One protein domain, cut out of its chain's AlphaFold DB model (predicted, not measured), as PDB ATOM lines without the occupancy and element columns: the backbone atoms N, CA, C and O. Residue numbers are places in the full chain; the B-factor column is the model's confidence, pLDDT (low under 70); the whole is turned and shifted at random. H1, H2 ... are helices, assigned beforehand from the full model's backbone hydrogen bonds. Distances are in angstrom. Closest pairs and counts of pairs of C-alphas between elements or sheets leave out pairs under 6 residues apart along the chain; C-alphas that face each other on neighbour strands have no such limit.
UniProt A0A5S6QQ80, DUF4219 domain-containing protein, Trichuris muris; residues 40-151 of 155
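AT A GLANCE: This is residues 40 to 151 of the 155 residues of the protein "DUF4219 domain-containing protein" of Trichuris muris (UniProt A0A5S6QQ80). Three helices, H2, H4 and H6, make a loose bundle, with H4 in the middle meeting only a part of H2 and of H6. H1 crosses H4 steeply, while the short helices H3 and H5 pack on residues 132 to 136 and 135 to 139 of H6; residues 53 to 60 and 96 to 102 stick out. The printed part has 112 residues, with six named helices, H1 to H6 in chain order, and no named strand: the class is all helix. It is compact, with a radius of gyration of the C-alphas of 14.1 A and spans of 45 by 33 by 25 A.

HOW THE PARTS SIT: Start at H1, residues 40 to 51: with residues 44 to 48 alone it touches the hub H4, residues 103 to 115, closest at C-alphas 48 and 108, 5.7 A apart, at a steep tilt of 62 degrees. Next, H2, residues 71 to 84, touches H4 at C-alphas 82 and 110, 6.9 A apart, a shallow tilt of 32 degrees, opposite ways. H3, residues 88 to 92, touches H6, residues 132 to 151, at C-alphas 91 and 133, 4.0 A apart. H4 touches H6 at C-alphas 111 and 132, 4.8 A apart, a shallow tilt of 34 degrees, only just short of steep. H5, residues 120 to 126, touches H6 at C-alphas 126 and 135, 5.8 A apart. Every O i to N i+4 pair is within hydrogen-bond range in H2, H3 and H4; H1 has 7 of 8, H6 14 of 16, and H5 1 of 3, beside 3 of 4 O i to N i+3 pairs.

IN THESE COORDINATES: Find C-alpha 40 at (-44.780, 44.683, 32.736), where H1 begins. H2 measures 19.6 A and H4 18.2 A; H6, 29.7 A, ends at C-alpha 151, (-9.507, 49.488, 35.711).

THE WHOLE: The farthest C-alphas, of Gln 101 and Arg 151, are 45.3 A apart. The printed part has no cut; the link from H1 to H2 is long. Look for pLDDT under 70 at residues 40 to 61 and 146 to 151.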
ATOM      1  N   ALA A  40     -44.876  43.850  33.937       49.12
ATOM      2  CA  ALA A  40     -44.780  44.683  32.736       49.12
ATOM      3  C   ALA A  40     -43.923  44.042  31.628       49.12
ATOM      4  O   ALA A  40     -44.387  43.905  30.500       49.12
ATOM      5  N   VAL A  41     -42.724  43.537  31.943       45.09
ATOM      6  CA  VAL A  41     -41.854  42.889  30.938       45.09
ATOM      7  C   VAL A  41     -42.427  41.560  30.445       45.09
ATOM      8  O   VAL A  41     -42.417  41.304  29.242       45.09
ATOM      9  N   SER A  42     -43.012  40.750  31.332       50.25
ATOM     10  CA  SER A  42     -43.713  39.520  30.930       50.25
ATOM     11  C   SER A  42     -44.886  39.818  29.994       50.25
ATOM     12  O   SER A  42     -45.104  39.092  29.025       50.25
ATOM     13  N   ARG A  43     -45.606  40.923  30.227       51.59
ATOM     14  CA  ARG A  43     -46.700  41.382  29.364       51.59
ATOM     15  C   ARG A  43     -46.206  41.937  28.037       51.59
ATOM     16  O   ARG A  43     -46.813  41.614  27.026       51.59
ATOM     17  N   VAL A  44     -45.100  42.683  27.996       51.88
ATOM     18  CA  VAL A  44     -44.515  43.161  26.731       51.88
ATOM     19  C   VAL A  44     -43.988  41.990  25.902       51.88
ATOM     20  O   VAL A  44     -44.258  41.927  24.706       51.88
ATOM     21  N   ILE A  45     -43.328  41.004  26.517       50.47
ATOM     22  CA  ILE A  45     -42.891  39.777  25.834       50.47
ATOM     23  C   ILE A  45     -44.099  38.971  25.321       50.47
ATOM     24  O   ILE A  45     -44.061  38.472  24.195       50.47
ATOM     25  N   SER A  46     -45.187  38.878  26.097       52.41
ATOM     26  CA  SER A  46     -46.441  38.230  25.676       52.41
ATOM     27  C   SER A  46     -47.131  38.984  24.532       52.41
ATOM     28  O   SER A  46     -47.524  38.382  23.538       52.41
ATOM     29  N   PHE A  47     -47.202  40.311  24.618       49.56
ATOM     30  CA  PHE A  47     -47.781  41.186  23.598       49.56
ATOM     31  C   PHE A  47     -46.982  41.149  22.288       49.56
ATOM     32  O   PHE A  47     -47.552  41.104  21.197       49.56
ATOM     33  N   CYS A  48     -45.649  41.101  22.381       52.78
ATOM     34  CA  CYS A  48     -44.775  40.906  21.227       52.78
ATOM     35  C   CYS A  48     -44.978  39.519  20.600       52.78
ATOM     36  O   CYS A  48     -44.954  39.397  19.378       52.78
ATOM     37  N   ARG A  49     -45.222  38.479  21.406       50.53
ATOM     38  CA  ARG A  49     -45.479  37.114  20.919       50.53
ATOM     39  C   ARG A  49     -46.764  37.013  20.087       50.53
ATOM     40  O   ARG A  49     -46.774  36.274  19.111       50.53
ATOM     41  N   GLU A  50     -47.810  37.769  20.416       38.25
ATOM     42  CA  GLU A  50     -49.106  37.727  19.713       38.25
ATOM     43  C   GLU A  50     -49.156  38.525  18.397       38.25
ATOM     44  O   GLU A  50     -50.073  38.329  17.602       38.25
ATOM     45  N   ARG A  51     -48.186  39.413  18.126       49.81
ATOM     46  CA  ARG A  51     -48.215  40.304  16.945       49.81
ATOM     47  C   ARG A  51     -47.049  40.167  15.965       49.81
ATOM     48  O   ARG A  51     -47.010  40.895  14.969       49.81
ATOM     49  N   VAL A  52     -46.111  39.246  16.181       48.62
ATOM     50  CA  VAL A  52     -45.007  39.018  15.235       48.62
ATOM     51  C   VAL A  52     -45.444  38.026  14.153       48.62
ATOM     52  O   VAL A  52     -45.291  36.817  14.293       48.62
ATOM     53  N   ALA A  53     -45.955  38.554  13.037       46.56
ATOM     54  CA  ALA A  53     -45.921  37.837  11.766       46.56
ATOM     55  C   ALA A  53     -44.443  37.666  11.379       46.56
ATOM     56  O   ALA A  53     -43.724  38.650  11.173       46.56
ATOM     57  N   THR A  54     -43.965  36.425  11.399       50.34
ATOM     58  CA  THR A  54     -42.584  36.091  11.053       50.34
ATOM     59  C   THR A  54     -42.455  36.104   9.538       50.34
ATOM     60  O   THR A  54     -43.028  35.266   8.853       50.34
ATOM     61  N   ASP A  55     -41.723  37.085   9.015       48.50
ATOM     62  CA  ASP A  55     -41.209  36.993   7.654       48.50
ATOM     63  C   ASP A  55     -40.035  35.999   7.650       48.50
ATOM     64  O   ASP A  55     -39.233  35.958   8.594       48.50
ATOM     65  N   GLY A  56     -40.018  35.138   6.638       49.59
ATOM     66  CA  GLY A  56     -39.464  33.780   6.644       49.59
ATOM     67  C   GLY A  56     -37.942  33.629   6.635       49.59
ATOM     68  O   GLY A  56     -37.465  32.590   6.198       49.59
ATOM     69  N   ASP A  57     -37.176  34.598   7.138       50.97
ATOM     70  CA  ASP A  57     -35.704  34.564   7.094       50.97
ATOM     71  C   ASP A  57     -35.063  34.770   8.477       50.97
ATOM     72  O   ASP A  57     -34.144  35.572   8.708       50.97
ATOM     73  N   GLN A  58     -35.570  33.999   9.445       54.03
ATOM     74  CA  GLN A  58     -34.964  33.811  10.763       54.03
ATOM     75  C   GLN A  58     -33.693  32.962  10.628       54.03
ATOM     76  O   GLN A  58     -33.616  31.835  11.121       54.03
ATOM     77  N   ALA A  59     -32.653  33.511   9.999       46.75
ATOM     78  CA  ALA A  59     -31.299  33.093  10.321       46.75
ATOM     79  C   ALA A  59     -31.150  33.268  11.840       46.75
ATOM     80  O   ALA A  59     -31.089  34.394  12.338       46.75
ATOM     81  N   LYS A  60     -31.199  32.153  12.581       56.28
ATOM     82  CA  LYS A  60     -31.036  32.117  14.036       56.28
ATOM     83  C   LYS A  60     -29.613  32.562  14.344       56.28
ATOM     84  O   LYS A  60     -28.705  31.743  14.449       56.28
ATOM     85  N   PHE A  61     -29.395  33.869  14.439       63.84
ATOM     86  CA  PHE A  61     -28.128  34.392  14.916       63.84
ATOM     87  C   PHE A  61     -27.958  33.893  16.345       63.84
ATOM     88  O   PHE A  61     -28.723  34.263  17.235       63.84
ATOM     89  N   LEU A  62     -26.966  33.028  16.560       80.12
ATOM     90  CA  LEU A  62     -26.575  32.591  17.894       80.12
ATOM     91  C   LEU A  62     -25.862  33.758  18.585       80.12
ATOM     92  O   LEU A  62     -24.633  33.879  18.610       80.12
ATOM     93  N   ILE A  63     -26.666  34.685  19.093       89.62
ATOM     94  CA  ILE A  63     -26.222  35.737  19.993       89.62
ATOM     95  C   ILE A  63     -26.197  35.112  21.381       89.62
ATOM     96  O   ILE A  63     -27.238  34.781  21.942       89.62
ATOM     97  N   THR A  64     -24.994  34.923  21.920       94.19
ATOM     98  CA  THR A  64     -24.811  34.596  23.335       94.19
ATOM     99  C   THR A  64     -25.546  35.640  24.164       94.19
ATOM    100  O   THR A  64     -25.347  36.836  23.936       94.19
ATOM    101  N   LYS A  65     -26.401  35.191  25.088       95.38
ATOM    102  CA  LYS A  65     -27.177  36.105  25.922       95.38
ATOM    103  C   LYS A  65     -26.259  37.007  26.751       95.38
ATOM    104  O   LYS A  65     -25.145  36.612  27.096       95.38
ATOM    105  N   LEU A  66     -26.707  38.230  27.014       96.12
ATOM    106  CA  LEU A  66     -25.984  39.187  27.846       96.12
ATOM    107  C   LEU A  66     -25.859  38.660  29.271       96.12
ATOM    108  O   LEU A  66     -26.871  38.360  29.895       96.12
ATOM    109  N   ASN A  67     -24.631  38.658  29.774       93.56
ATOM    110  CA  ASN A  67     -24.293  38.407  31.166       93.56
ATOM    111  C   ASN A  67     -23.297  39.459  31.673       93.56
ATOM    112  O   ASN A  67     -22.880  40.365  30.945       93.56
ATOM    113  N   GLY A  68     -22.862  39.322  32.927       90.50
ATOM    114  CA  GLY A  68     -21.949  40.273  33.570       90.50
ATOM    115  C   GLY A  68     -20.585  40.465  32.885       90.50
ATOM    116  O   GLY A  68     -19.906  41.450  33.167       90.50
ATOM    117  N   SER A  69     -20.177  39.567  31.978       92.06
ATOM    118  CA  SER A  69     -18.817  39.527  31.416       92.06
ATOM    119  C   SER A  69     -18.720  39.825  29.915       92.06
ATOM    120  O   SER A  69     -17.640  40.156  29.429       92.06
ATOM    121  N   ASN A  70     -19.818  39.737  29.159       94.81
ATOM    122  CA  ASN A  70     -19.772  39.730  27.689       94.81
ATOM    123  C   ASN A  70     -20.380  40.975  27.013       94.81
ATOM    124  O   ASN A  70     -20.549  40.987  25.789       94.81
ATOM    125  N   TYR A  71     -20.663  42.035  27.778       95.38
ATOM    126  CA  TYR A  71     -21.420  43.200  27.306       95.38
ATOM    127  C   TYR A  71     -20.899  43.825  26.001       95.38
ATOM    128  O   TYR A  71     -21.699  44.116  25.119       95.38
ATOM    129  N   GLN A  72     -19.585  44.006  25.821       94.44
ATOM    130  CA  GLN A  72     -19.053  44.659  24.610       94.44
ATOM    131  C   GLN A  72     -19.364  43.867  23.329       94.44
ATOM    132  O   GLN A  72     -19.766  44.441  22.315       94.44
ATOM    133  N   ILE A  73     -19.234  42.539  23.388       94.25
ATOM    134  CA  ILE A  73     -19.535  41.649  22.260       94.25
ATOM    135  C   ILE A  73     -21.045  41.566  22.035       94.25
ATOM    136  O   ILE A  73     -21.501  41.634  20.892       94.25
ATOM    137  N   TRP A  74     -21.825  41.461  23.114       95.94
ATOM    138  CA  TRP A  74     -23.284  41.469  23.042       95.94
ATOM    139  C   TRP A  74     -23.815  42.768  22.412       95.94
ATOM    140  O   TRP A  74     -24.569  42.713  21.440       95.94
ATOM    141  N   LYS A  75     -23.337  43.931  22.879       96.19
ATOM    142  CA  LYS A  75     -23.703  45.266  22.380       96.19
ATOM    143  C   LYS A  75     -23.483  45.364  20.874       96.19
ATOM    144  O   LYS A  75     -24.366  45.823  20.154       96.19
ATOM    145  N   LEU A  76     -22.326  44.907  20.386       95.56
ATOM    146  CA  LEU A  76     -22.021  44.889  18.955       95.56
ATOM    147  C   LEU A  76     -23.001  43.994  18.181       95.56
ATOM    148  O   LEU A  76     -23.599  44.449  17.207       95.56
ATOM    149  N   LYS A  77     -23.197  42.744  18.622       94.75
ATOM    150  CA  LYS A  77     -24.073  41.775  17.941       94.75
ATOM    151  C   LYS A  77     -25.529  42.242  17.889       94.75
ATOM    152  O   LYS A  77     -26.146  42.181  16.828       94.75
ATOM    153  N   VAL A  78     -26.071  42.743  18.999       95.50
ATOM    154  CA  VAL A  78     -27.463  43.217  19.061       95.50
ATOM    155  C   VAL A  78     -27.643  44.527  18.296       95.50
ATOM    156  O   VAL A  78     -28.651  44.689  17.616       95.50
ATOM    157  N   LYS A  79     -26.651  45.429  18.289       95.88
ATOM    158  CA  LYS A  79     -26.678  46.610  17.410       95.88
ATOM    159  C   LYS A  79     -26.775  46.210  15.934       95.88
ATOM    160  O   LYS A  79     -27.620  46.746  15.222       95.88
ATOM    161  N   VAL A  80     -25.961  45.249  15.488       94.25
ATOM    162  CA  VAL A  80     -26.021  44.718  14.113       94.25
ATOM    163  C   VAL A  80     -27.374  44.058  13.832       94.25
ATOM    164  O   VAL A  80     -27.952  44.293  12.773       94.25
ATOM    165  N   LEU A  81     -27.921  43.295  14.783       93.44
ATOM    166  CA  LEU A  81     -29.252  42.690  14.671       93.44
ATOM    167  C   LEU A  81     -30.346  43.751  14.468       93.44
ATOM    168  O   LEU A  81     -31.154  43.642  13.550       93.44
ATOM    169  N   LEU A  82     -30.356  44.792  15.301       94.38
ATOM    170  CA  LEU A  82     -31.318  45.888  15.203       94.38
ATOM    171  C   LEU A  82     -31.152  46.658  13.890       94.38
ATOM    172  O   LEU A  82     -32.150  47.022  13.277       94.38
ATOM    173  N   MET A  83     -29.921  46.873  13.417       93.56
ATOM    174  CA  MET A  83     -29.662  47.486  12.109       93.56
ATOM    175  C   MET A  83     -30.189  46.628  10.954       93.56
ATOM    176  O   MET A  83     -30.860  47.170  10.079       93.56
ATOM    177  N   LYS A  84     -29.967  45.304  10.981       89.75
ATOM    178  CA  LYS A  84     -30.486  44.362   9.970       89.75
ATOM    179  C   LYS A  84     -32.003  44.494   9.804       89.75
ATOM    180  O   LYS A  84     -32.502  44.434   8.687       89.75
ATOM    181  N   TYR A  85     -32.728  44.686  10.906       90.44
ATOM    182  CA  TYR A  85     -34.188  44.811  10.898       90.44
ATOM    183  C   TYR A  85     -34.699  46.257  10.809       90.44
ATOM    184  O   TYR A  85     -35.904  46.476  10.928       90.44
ATOM    185  N   GLY A  86     -33.818  47.246  10.633       92.75
ATOM    186  CA  GLY A  86     -34.210  48.655  10.607       92.75
ATOM    187  C   GLY A  86     -34.879  49.103  11.910       92.75
ATOM    188  O   GLY A  86     -35.906  49.763  11.881       92.75
ATOM    189  N   LEU A  87     -34.357  48.686  13.062       96.19
ATOM    190  CA  LEU A  87     -34.875  49.009  14.400       96.19
ATOM    191  C   LEU A  87     -33.894  49.853  15.228       96.19
ATOM    192  O   LEU A  87     -34.201  50.233  16.357       96.19
ATOM    193  N   TRP A  88     -32.693  50.119  14.706       96.44
ATOM    194  CA  TRP A  88     -31.649  50.839  15.442       96.44
ATOM    195  C   TRP A  88     -32.053  52.274  15.807       96.44
ATOM    196  O   TRP A  88     -31.713  52.773  16.877       96.44
ATOM    197  N   ASP A  89     -32.810  52.934  14.940       95.94
ATOM    198  CA  ASP A  89     -33.351  54.268  15.177       95.94
ATOM    199  C   ASP A  89     -34.283  54.315  16.395       95.94
ATOM    200  O   ASP A  89     -34.204  55.259  17.180       95.94
ATOM    201  N   VAL A  90     -35.083  53.266  16.604       96.06
ATOM    202  CA  VAL A  90     -36.026  53.157  17.728       96.06
ATOM    203  C   VAL A  90     -35.317  53.140  19.084       96.06
ATOM    204  O   VAL A  90     -35.823  53.690  20.058       96.06
ATOM    205  N   VAL A  91     -34.129  52.535  19.163       96.19
ATOM    206  CA  VAL A  91     -33.347  52.475  20.412       96.19
ATOM    207  C   VAL A  91     -32.420  53.677  20.589       96.19
ATOM    208  O   VAL A  91     -32.079  54.039  21.714       96.19
ATOM    209  N   ASN A  92     -31.987  54.296  19.488       94.00
ATOM    210  CA  ASN A  92     -30.965  55.340  19.507       94.00
ATOM    211  C   ASN A  92     -31.558  56.757  19.601       94.00
ATOM    212  O   ASN A  92     -30.938  57.645  20.190       94.00
ATOM    213  N   HIS A  93     -32.762  56.977  19.072       93.38
ATOM    214  CA  HIS A  93     -33.399  58.293  19.024       93.38
ATOM    215  C   HIS A  93     -34.591  58.401  19.973       93.38
ATOM    216  O   HIS A  93     -35.213  57.416  20.358       93.38
ATOM    217  N   VAL A  94     -34.896  59.635  20.383       92.44
ATOM    218  CA  VAL A  94     -36.148  59.936  21.087       92.44
ATOM    219  C   VAL A  94     -37.308  59.610  20.147       92.44
ATOM    220  O   VAL A  94     -37.197  59.866  18.945       92.44
ATOM    221  N   LYS A  95     -38.409  59.071  20.687       91.75
ATOM    222  CA  LYS A  95     -39.638  58.867  19.919       91.75
ATOM    223  C   LYS A  95     -40.035  60.187  19.230       91.75
ATOM    224  O   LYS A  95     -40.190  61.190  19.927       91.75
ATOM    225  N   PRO A  96     -40.163  60.210  17.895       90.38
ATOM    226  CA  PRO A  96     -40.521  61.420  17.170       90.38
ATOM    227  C   PRO A  96     -41.980  61.813  17.419       90.38
ATOM    228  O   PRO A  96     -42.843  60.950  17.584       90.38
ATOM    229  N   GLU A  97     -42.248  63.121  17.398       91.19
ATOM    230  CA  GLU A  97     -43.598  63.685  17.447       91.19
ATOM    231  C   GLU A  97     -43.844  64.552  16.194       91.19
ATOM    232  O   GLU A  97     -43.043  65.452  15.921       91.19
ATOM    233  N   PRO A  98     -44.909  64.290  15.409       92.62
ATOM    234  CA  PRO A  98     -45.946  63.282  15.647       92.62
ATOM    235  C   PRO A  98     -45.434  61.842  15.480       92.62
ATOM    236  O   PRO A  98     -44.599  61.565  14.617       92.62
ATOM    237  N   THR A  99     -45.963  60.920  16.293       91.94
ATOM    238  CA  THR A  99     -45.592  59.495  16.245       91.94
ATOM    239  C   THR A  99     -45.937  58.877  14.870       91.94
ATOM    240  O   THR A  99     -47.115  58.835  14.500       91.94
ATOM    241  N   PRO A 100     -44.952  58.360  14.104       90.81
ATOM    242  CA  PRO A 100     -45.181  57.763  12.792       90.81
ATOM    243  C   PRO A 100     -46.021  56.485  12.850       90.81
ATOM    244  O   PRO A 100     -45.974  55.715  13.816       90.81
ATOM    245  N   GLN A 101     -46.730  56.196  11.758       91.81
ATOM    246  CA  GLN A 101     -47.444  54.931  11.608       91.81
ATOM    247  C   GLN A 101     -46.476  53.741  11.723       91.81
ATOM    248  O   GLN A 101     -45.407  53.725  11.120       91.81
ATOM    249  N   GLY A 102     -46.854  52.733  12.513       88.50
ATOM    250  CA  GLY A 102     -46.042  51.530  12.716       88.50
ATOM    251  C   GLY A 102     -44.906  51.671  13.738       88.50
ATOM    252  O   GLY A 102     -44.229  50.676  13.993       88.50
ATOM    253  N   TRP A 103     -44.728  52.842  14.371       90.94
ATOM    254  CA  TRP A 103     -43.721  53.043  15.425       90.94
ATOM    255  C   TRP A 103     -43.823  51.985  16.528       90.94
ATOM    256  O   TRP A 103     -42.872  51.246  16.760       90.94
ATOM    257  N   TYR A 104     -45.005  51.833  17.130       88.94
ATOM    258  CA  TYR A 104     -45.221  50.894  18.235       88.94
ATOM    259  C   TYR A 104     -44.935  49.435  17.861       88.94
ATOM    260  O   TYR A 104     -44.453  48.666  18.685       88.94
ATOM    261  N   GLN A 105     -45.178  49.037  16.606       89.25
ATOM    262  CA  GLN A 105     -44.839  47.687  16.145       89.25
ATOM    263  C   GLN A 105     -43.322  47.491  16.053       89.25
ATOM    264  O   GLN A 105     -42.812  46.437  16.431       89.25
ATOM    265  N   ARG A 106     -42.593  48.500  15.560       93.19
ATOM    266  CA  ARG A 106     -41.123  48.485  15.518       93.19
ATOM    267  C   ARG A 106     -40.534  48.522  16.928       93.19
ATOM    268  O   ARG A 106     -39.601  47.777  17.203       93.19
ATOM    269  N   GLU A 107     -41.124  49.298  17.830       93.56
ATOM    270  CA  GLU A 107     -40.749  49.351  19.245       93.56
ATOM    271  C   GLU A 107     -40.942  48.011  19.948       93.56
ATOM    272  O   GLU A 107     -40.001  47.516  20.560       93.56
ATOM    273  N   CYS A 108     -42.083  47.349  19.752       89.94
ATOM    274  CA  CYS A 108     -42.303  45.992  20.252       89.94
ATOM    275  C   CYS A 108     -41.234  45.014  19.734       89.94
ATOM    276  O   CYS A 108     -40.643  44.263  20.507       89.94
ATOM    277  N   LYS A 109     -40.919  45.055  18.432       90.00
ATOM    278  CA  LYS A 109     -39.859  44.212  17.848       90.00
ATOM    279  C   LYS A 109     -38.484  44.508  18.451       90.00
ATOM    280  O   LYS A 109     -37.722  43.577  18.698       90.00
ATOM    281  N   ALA A 110     -38.167  45.778  18.698       94.69
ATOM    282  CA  ALA A 110     -36.902  46.186  19.298       94.69
ATOM    283  C   ALA A 110     -36.794  45.724  20.760       94.69
ATOM    284  O   ALA A 110     -35.770  45.155  21.136       94.69
ATOM    285  N   ILE A 111     -37.860  45.888  21.553       94.12
ATOM    286  CA  ILE A 111     -37.927  45.381  22.930       94.12
ATOM    287  C   ILE A 111     -37.743  43.863  22.942       94.12
ATOM    288  O   ILE A 111     -36.888  43.359  23.664       94.12
ATOM    289  N   ALA A 112     -38.474  43.134  22.094       90.62
ATOM    290  CA  ALA A 112     -38.338  41.685  21.997       90.62
ATOM    291  C   ALA A 112     -36.903  41.265  21.635       90.62
ATOM    292  O   ALA A 112     -36.348  40.375  22.275       90.62
ATOM    293  N   ALA A 113     -36.276  41.923  20.655       92.12
ATOM    294  CA  ALA A 113     -34.896  41.637  20.262       92.12
ATOM    295  C   ALA A 113     -33.897  41.864  21.412       92.12
ATOM    296  O   ALA A 113     -32.982  41.059  21.598       92.12
ATOM    297  N   ILE A 114     -34.081  42.924  22.204       95.25
ATOM    298  CA  ILE A 114     -33.254  43.184  23.387       95.25
ATOM    299  C   ILE A 114     -33.526  42.115  24.449       95.25
ATOM    300  O   ILE A 114     -32.622  41.359  24.783       95.25
ATOM    301  N   CYS A 115     -34.760  41.988  24.940       93.75
ATOM    302  CA  CYS A 115     -35.074  41.118  26.075       93.75
ATOM    303  C   CYS A 115     -34.764  39.637  25.813       93.75
ATOM    304  O   CYS A 115     -34.274  38.946  26.701       93.75
ATOM    305  N   LEU A 116     -34.992  39.132  24.595       91.56
ATOM    306  CA  LEU A 116     -34.733  37.723  24.266       91.56
ATOM    307  C   LEU A 116     -33.238  37.379  24.186       91.56
ATOM    308  O   LEU A 116     -32.878  36.199  24.187       91.56
ATOM    309  N   THR A 117     -32.364  38.386  24.127       94.62
ATOM    310  CA  THR A 117     -30.907  38.210  24.078       94.62
ATOM    311  C   THR A 117     -30.230  38.522  25.409       94.62
ATOM    312  O   THR A 117     -29.013  38.657  25.441       94.62
ATOM    313  N   VAL A 118     -30.973  38.622  26.512       94.69
ATOM    314  CA  VAL A 118     -30.452  38.966  27.845       94.69
ATOM    315  C   VAL A 118     -30.740  37.815  28.821       94.69
ATOM    316  O   VAL A 118     -31.746  37.118  28.673       94.69
ATOM    317  N   GLU A 119     -29.820  37.536  29.750       94.00
ATOM    318  CA  GLU A 119     -30.038  36.560  30.833       94.00
ATOM    319  C   GLU A 119     -30.973  37.123  31.918       94.00
ATOM    320  O   GLU A 119     -31.116  38.336  32.076       94.00
ATOM    321  N   ASP A 120     -31.657  36.238  32.645       92.44
ATOM    322  CA  ASP A 120     -32.763  36.616  33.535       92.44
ATOM    323  C   ASP A 120     -32.323  37.531  34.691       92.44
ATOM    324  O   ASP A 120     -33.063  38.432  35.085       92.44
ATOM    325  N   ASP A 121     -31.104  37.350  35.200       91.06
ATOM    326  CA  ASP A 121     -30.501  38.184  36.245       91.06
ATOM    327  C   ASP A 121     -30.312  39.638  35.784       91.06
ATOM    328  O   ASP A 121     -30.563  40.575  36.541       91.06
ATOM    329  N   GLN A 122     -29.944  39.833  34.517       91.75
ATOM    330  CA  GLN A 122     -29.813  41.150  33.903       91.75
ATOM    331  C   GLN A 122     -31.187  41.739  33.524       91.75
ATOM    332  O   GLN A 122     -31.382  42.955  33.611       91.75
ATOM    333  N   LEU A 123     -32.166  40.901  33.146       90.44
ATOM    334  CA  LEU A 123     -33.535  41.332  32.807       90.44
ATOM    335  C   LEU A 123     -34.264  42.006  33.974       90.44
ATOM    336  O   LEU A 123     -35.114  42.867  33.735       90.44
ATOM    337  N   LEU A 124     -33.922  41.671  35.223       89.88
ATOM    338  CA  LEU A 124     -34.501  42.302  36.416       89.88
ATOM    339  C   LEU A 124     -34.384  43.835  36.378       89.88
ATOM    340  O   LEU A 124     -35.318  44.540  36.773       89.88
ATOM    341  N   HIS A 125     -33.285  44.352  35.823       89.31
ATOM    342  CA  HIS A 125     -33.034  45.787  35.675       89.31
ATOM    343  C   HIS A 125     -33.913  46.474  34.619       89.31
ATOM    344  O   HIS A 125     -33.947  47.703  34.565       89.31
ATOM    345  N   LEU A 126     -34.621  45.707  33.785       91.25
ATOM    346  CA  LEU A 126     -35.469  46.216  32.705       91.25
ATOM    347  C   LEU A 126     -36.962  46.173  33.045       91.25
ATOM    348  O   LEU A 126     -37.767  46.706  32.290       91.25
ATOM    349  N   THR A 127     -37.337  45.562  34.175       86.75
ATOM    350  CA  THR A 127     -38.736  45.253  34.537       86.75
ATOM    351  C   THR A 127     -39.683  46.451  34.578       86.75
ATOM    352  O   THR A 127     -40.875  46.269  34.358       86.75
ATOM    353  N   GLN A 128     -39.160  47.649  34.850       86.12
ATOM    354  CA  GLN A 128     -39.928  48.896  34.981       86.12
ATOM    355  C   GLN A 128     -39.799  49.824  33.765       86.12
ATOM    356  O   GLN A 128     -40.252  50.961  33.820       86.12
ATOM    357  N   LEU A 129     -39.113  49.386  32.710       89.81
ATOM    358  CA  LEU A 129     -38.845  50.208  31.532       89.81
ATOM    359  C   LEU A 129     -39.850  49.871  30.438       89.81
ATOM    360  O   LEU A 129     -40.143  48.698  30.203       89.81
ATOM    361  N   GLU A 130     -40.357  50.893  29.757       87.62
ATOM    362  CA  GLU A 130     -41.456  50.731  28.800       87.62
ATOM    363  C   GLU A 130     -40.986  50.871  27.354       87.62
ATOM    364  O   GLU A 130     -41.579  50.284  26.449       87.62
ATOM    365  N   THR A 131     -39.891  51.601  27.125       92.00
ATOM    366  CA  THR A 131     -39.377  51.850  25.775       92.00
ATOM    367  C   THR A 131     -38.115  51.047  25.470       92.00
ATOM    368  O   THR A 131     -37.252  50.816  26.326       92.00
ATOM    369  N   ALA A 132     -37.938  50.684  24.196       95.44
ATOM    370  CA  ALA A 132     -36.730  49.991  23.735       95.44
ATOM    371  C   ALA A 132     -35.454  50.808  24.023       95.44
ATOM    372  O   ALA A 132     -34.398  50.259  24.348       95.44
ATOM    373  N   ARG A 133     -35.563  52.138  23.924       96.88
ATOM    374  CA  ARG A 133     -34.479  53.082  24.206       96.88
ATOM    375  C   ARG A 133     -34.081  53.088  25.675       96.88
ATOM    376  O   ARG A 133     -32.888  53.040  25.966       96.88
ATOM    377  N   GLU A 134     -35.039  53.137  26.595       95.56
ATOM    378  CA  GLU A 134     -34.749  53.068  28.031       95.56
ATOM    379  C   GLU A 134     -34.026  51.772  28.383       95.56
ATOM    380  O   GLU A 134     -32.993  51.822  29.051       95.56
ATOM    381  N   MET A 135     -34.512  50.635  27.872       96.88
ATOM    382  CA  MET A 135     -33.891  49.330  28.102       96.88
ATOM    383  C   MET A 135     -32.448  49.284  27.593       96.88
ATOM    384  O   MET A 135     -31.539  48.905  28.333       96.88
ATOM    385  N   TRP A 136     -32.216  49.737  26.358       97.44
ATOM    386  CA  TRP A 136     -30.874  49.813  25.780       97.44
ATOM    387  C   TRP A 136     -29.932  50.674  26.632       97.44
ATOM    388  O   TRP A 136     -28.817  50.266  26.966       97.44
ATOM    389  N   GLN A 137     -30.386  51.864  27.027       96.62
ATOM    390  CA  GLN A 137     -29.578  52.778  27.825       96.62
ATOM    391  C   GLN A 137     -29.343  52.273  29.255       96.62
ATOM    392  O   GLN A 137     -28.291  52.550  29.830       96.62
ATOM    393  N   ALA A 138     -30.299  51.561  29.856       95.31
ATOM    394  CA  ALA A 138     -30.145  50.974  31.182       95.31
ATOM    395  C   ALA A 138     -29.031  49.920  31.193       95.31
ATOM    396  O   ALA A 138     -28.105  50.035  31.997       95.31
ATOM    397  N   LEU A 139     -29.051  48.981  30.238       95.88
ATOM    398  CA  LEU A 139     -27.976  47.997  30.056       95.88
ATOM    399  C   LEU A 139     -26.636  48.685  29.788       95.88
ATOM    400  O   LEU A 139     -25.612  48.321  30.369       95.88
ATOM    401  N   GLN A 140     -26.641  49.736  28.965       94.75
ATOM    402  CA  GLN A 140     -25.432  50.496  28.691       94.75
ATOM    403  C   GLN A 140     -24.817  51.099  29.955       94.75
ATOM    404  O   GLN A 140     -23.628  50.905  30.213       94.75
ATOM    405  N   ARG A 141     -25.621  51.784  30.769       93.81
ATOM    406  CA  ARG A 141     -25.158  52.381  32.029       93.81
ATOM    407  C   ARG A 141     -24.687  51.319  33.022       93.81
ATOM    408  O   ARG A 141     -23.683  51.547  33.693       93.81
ATOM    409  N   LEU A 142     -25.393  50.190  33.111       92.06
ATOM    410  CA  LEU A 142     -25.075  49.090  34.022       92.06
ATOM    411  C   LEU A 142     -23.663  48.547  33.766       92.06
ATOM    412  O   LEU A 142     -22.846  48.489  34.681       92.06
ATOM    413  N   HIS A 143     -23.346  48.215  32.514       91.62
ATOM    414  CA  HIS A 143     -22.074  47.570  32.187       91.62
ATOM    415  C   HIS A 143     -20.920  48.551  31.929       91.62
ATOM    416  O   HIS A 143     -19.759  48.196  32.147       91.62
ATOM    417  N   GLU A 144     -21.191  49.794  31.515       84.38
ATOM    418  CA  GLU A 144     -20.132  50.801  31.348       84.38
ATOM    419  C   GLU A 144     -19.583  51.275  32.707       84.38
ATOM    420  O   GLU A 144     -18.365  51.411  32.838       84.38
ATOM    421  N   ARG A 145     -20.421  51.384  33.753       72.00
ATOM    422  CA  ARG A 145     -19.967  51.646  35.138       72.00
ATOM    423  C   ARG A 145     -19.033  50.551  35.663       72.00
ATOM    424  O   ARG A 145     -17.954  50.854  36.174       72.00
ATOM    425  N   SER A 146     -19.395  49.285  35.470       63.72
ATOM    426  CA  SER A 146     -18.587  48.133  35.904       63.72
ATOM    427  C   SER A 146     -17.236  48.043  35.178       63.72
ATOM    428  O   SER A 146     -16.234  47.596  35.739       63.72
ATOM    429  N   SER A 147     -17.170  48.527  33.934       59.62
ATOM    430  CA  SER A 147     -15.941  48.523  33.129       59.62
ATOM    431  C   SER A 147     -14.909  49.592  33.522       59.62
ATOM    432  O   SER A 147     -13.751  49.500  33.112       59.62
ATOM    433  N   ILE A 148     -15.320  50.615  34.284       58.22
ATOM    434  CA  ILE A 148     -14.443  51.691  34.777       58.22
ATOM    435  C   ILE A 148     -13.882  51.317  36.155       58.22
ATOM    436  O   ILE A 148     -12.680  51.443  36.378       58.22
ATOM    437  N   GLY A 149     -14.716  50.765  37.047       54.47
ATOM    438  CA  GLY A 149     -14.278  50.318  38.378       54.47
ATOM    439  C   GLY A 149     -13.225  49.200  38.343       54.47
ATOM    440  O   GLY A 149     -12.308  49.191  39.156       54.47
ATOM    441  N   SER A 150     -13.282  48.317  37.344       52.41
ATOM    442  CA  SER A 150     -12.306  47.229  37.149       52.41
ATOM    443  C   SER A 150     -10.925  47.688  36.660       52.41
ATOM    444  O   SER A 150      -9.961  46.931  36.768       52.41
ATOM    445  N   ARG A 151     -10.800  48.917  36.138       53.94
ATOM    446  CA  ARG A 151      -9.507  49.488  35.711       53.94
ATOM    447  C   ARG A 151      -8.793  50.247  36.827       53.94
ATOM    448  O   ARG A 151      -7.580  50.391  36.761       53.94
TER     449      ARG A 151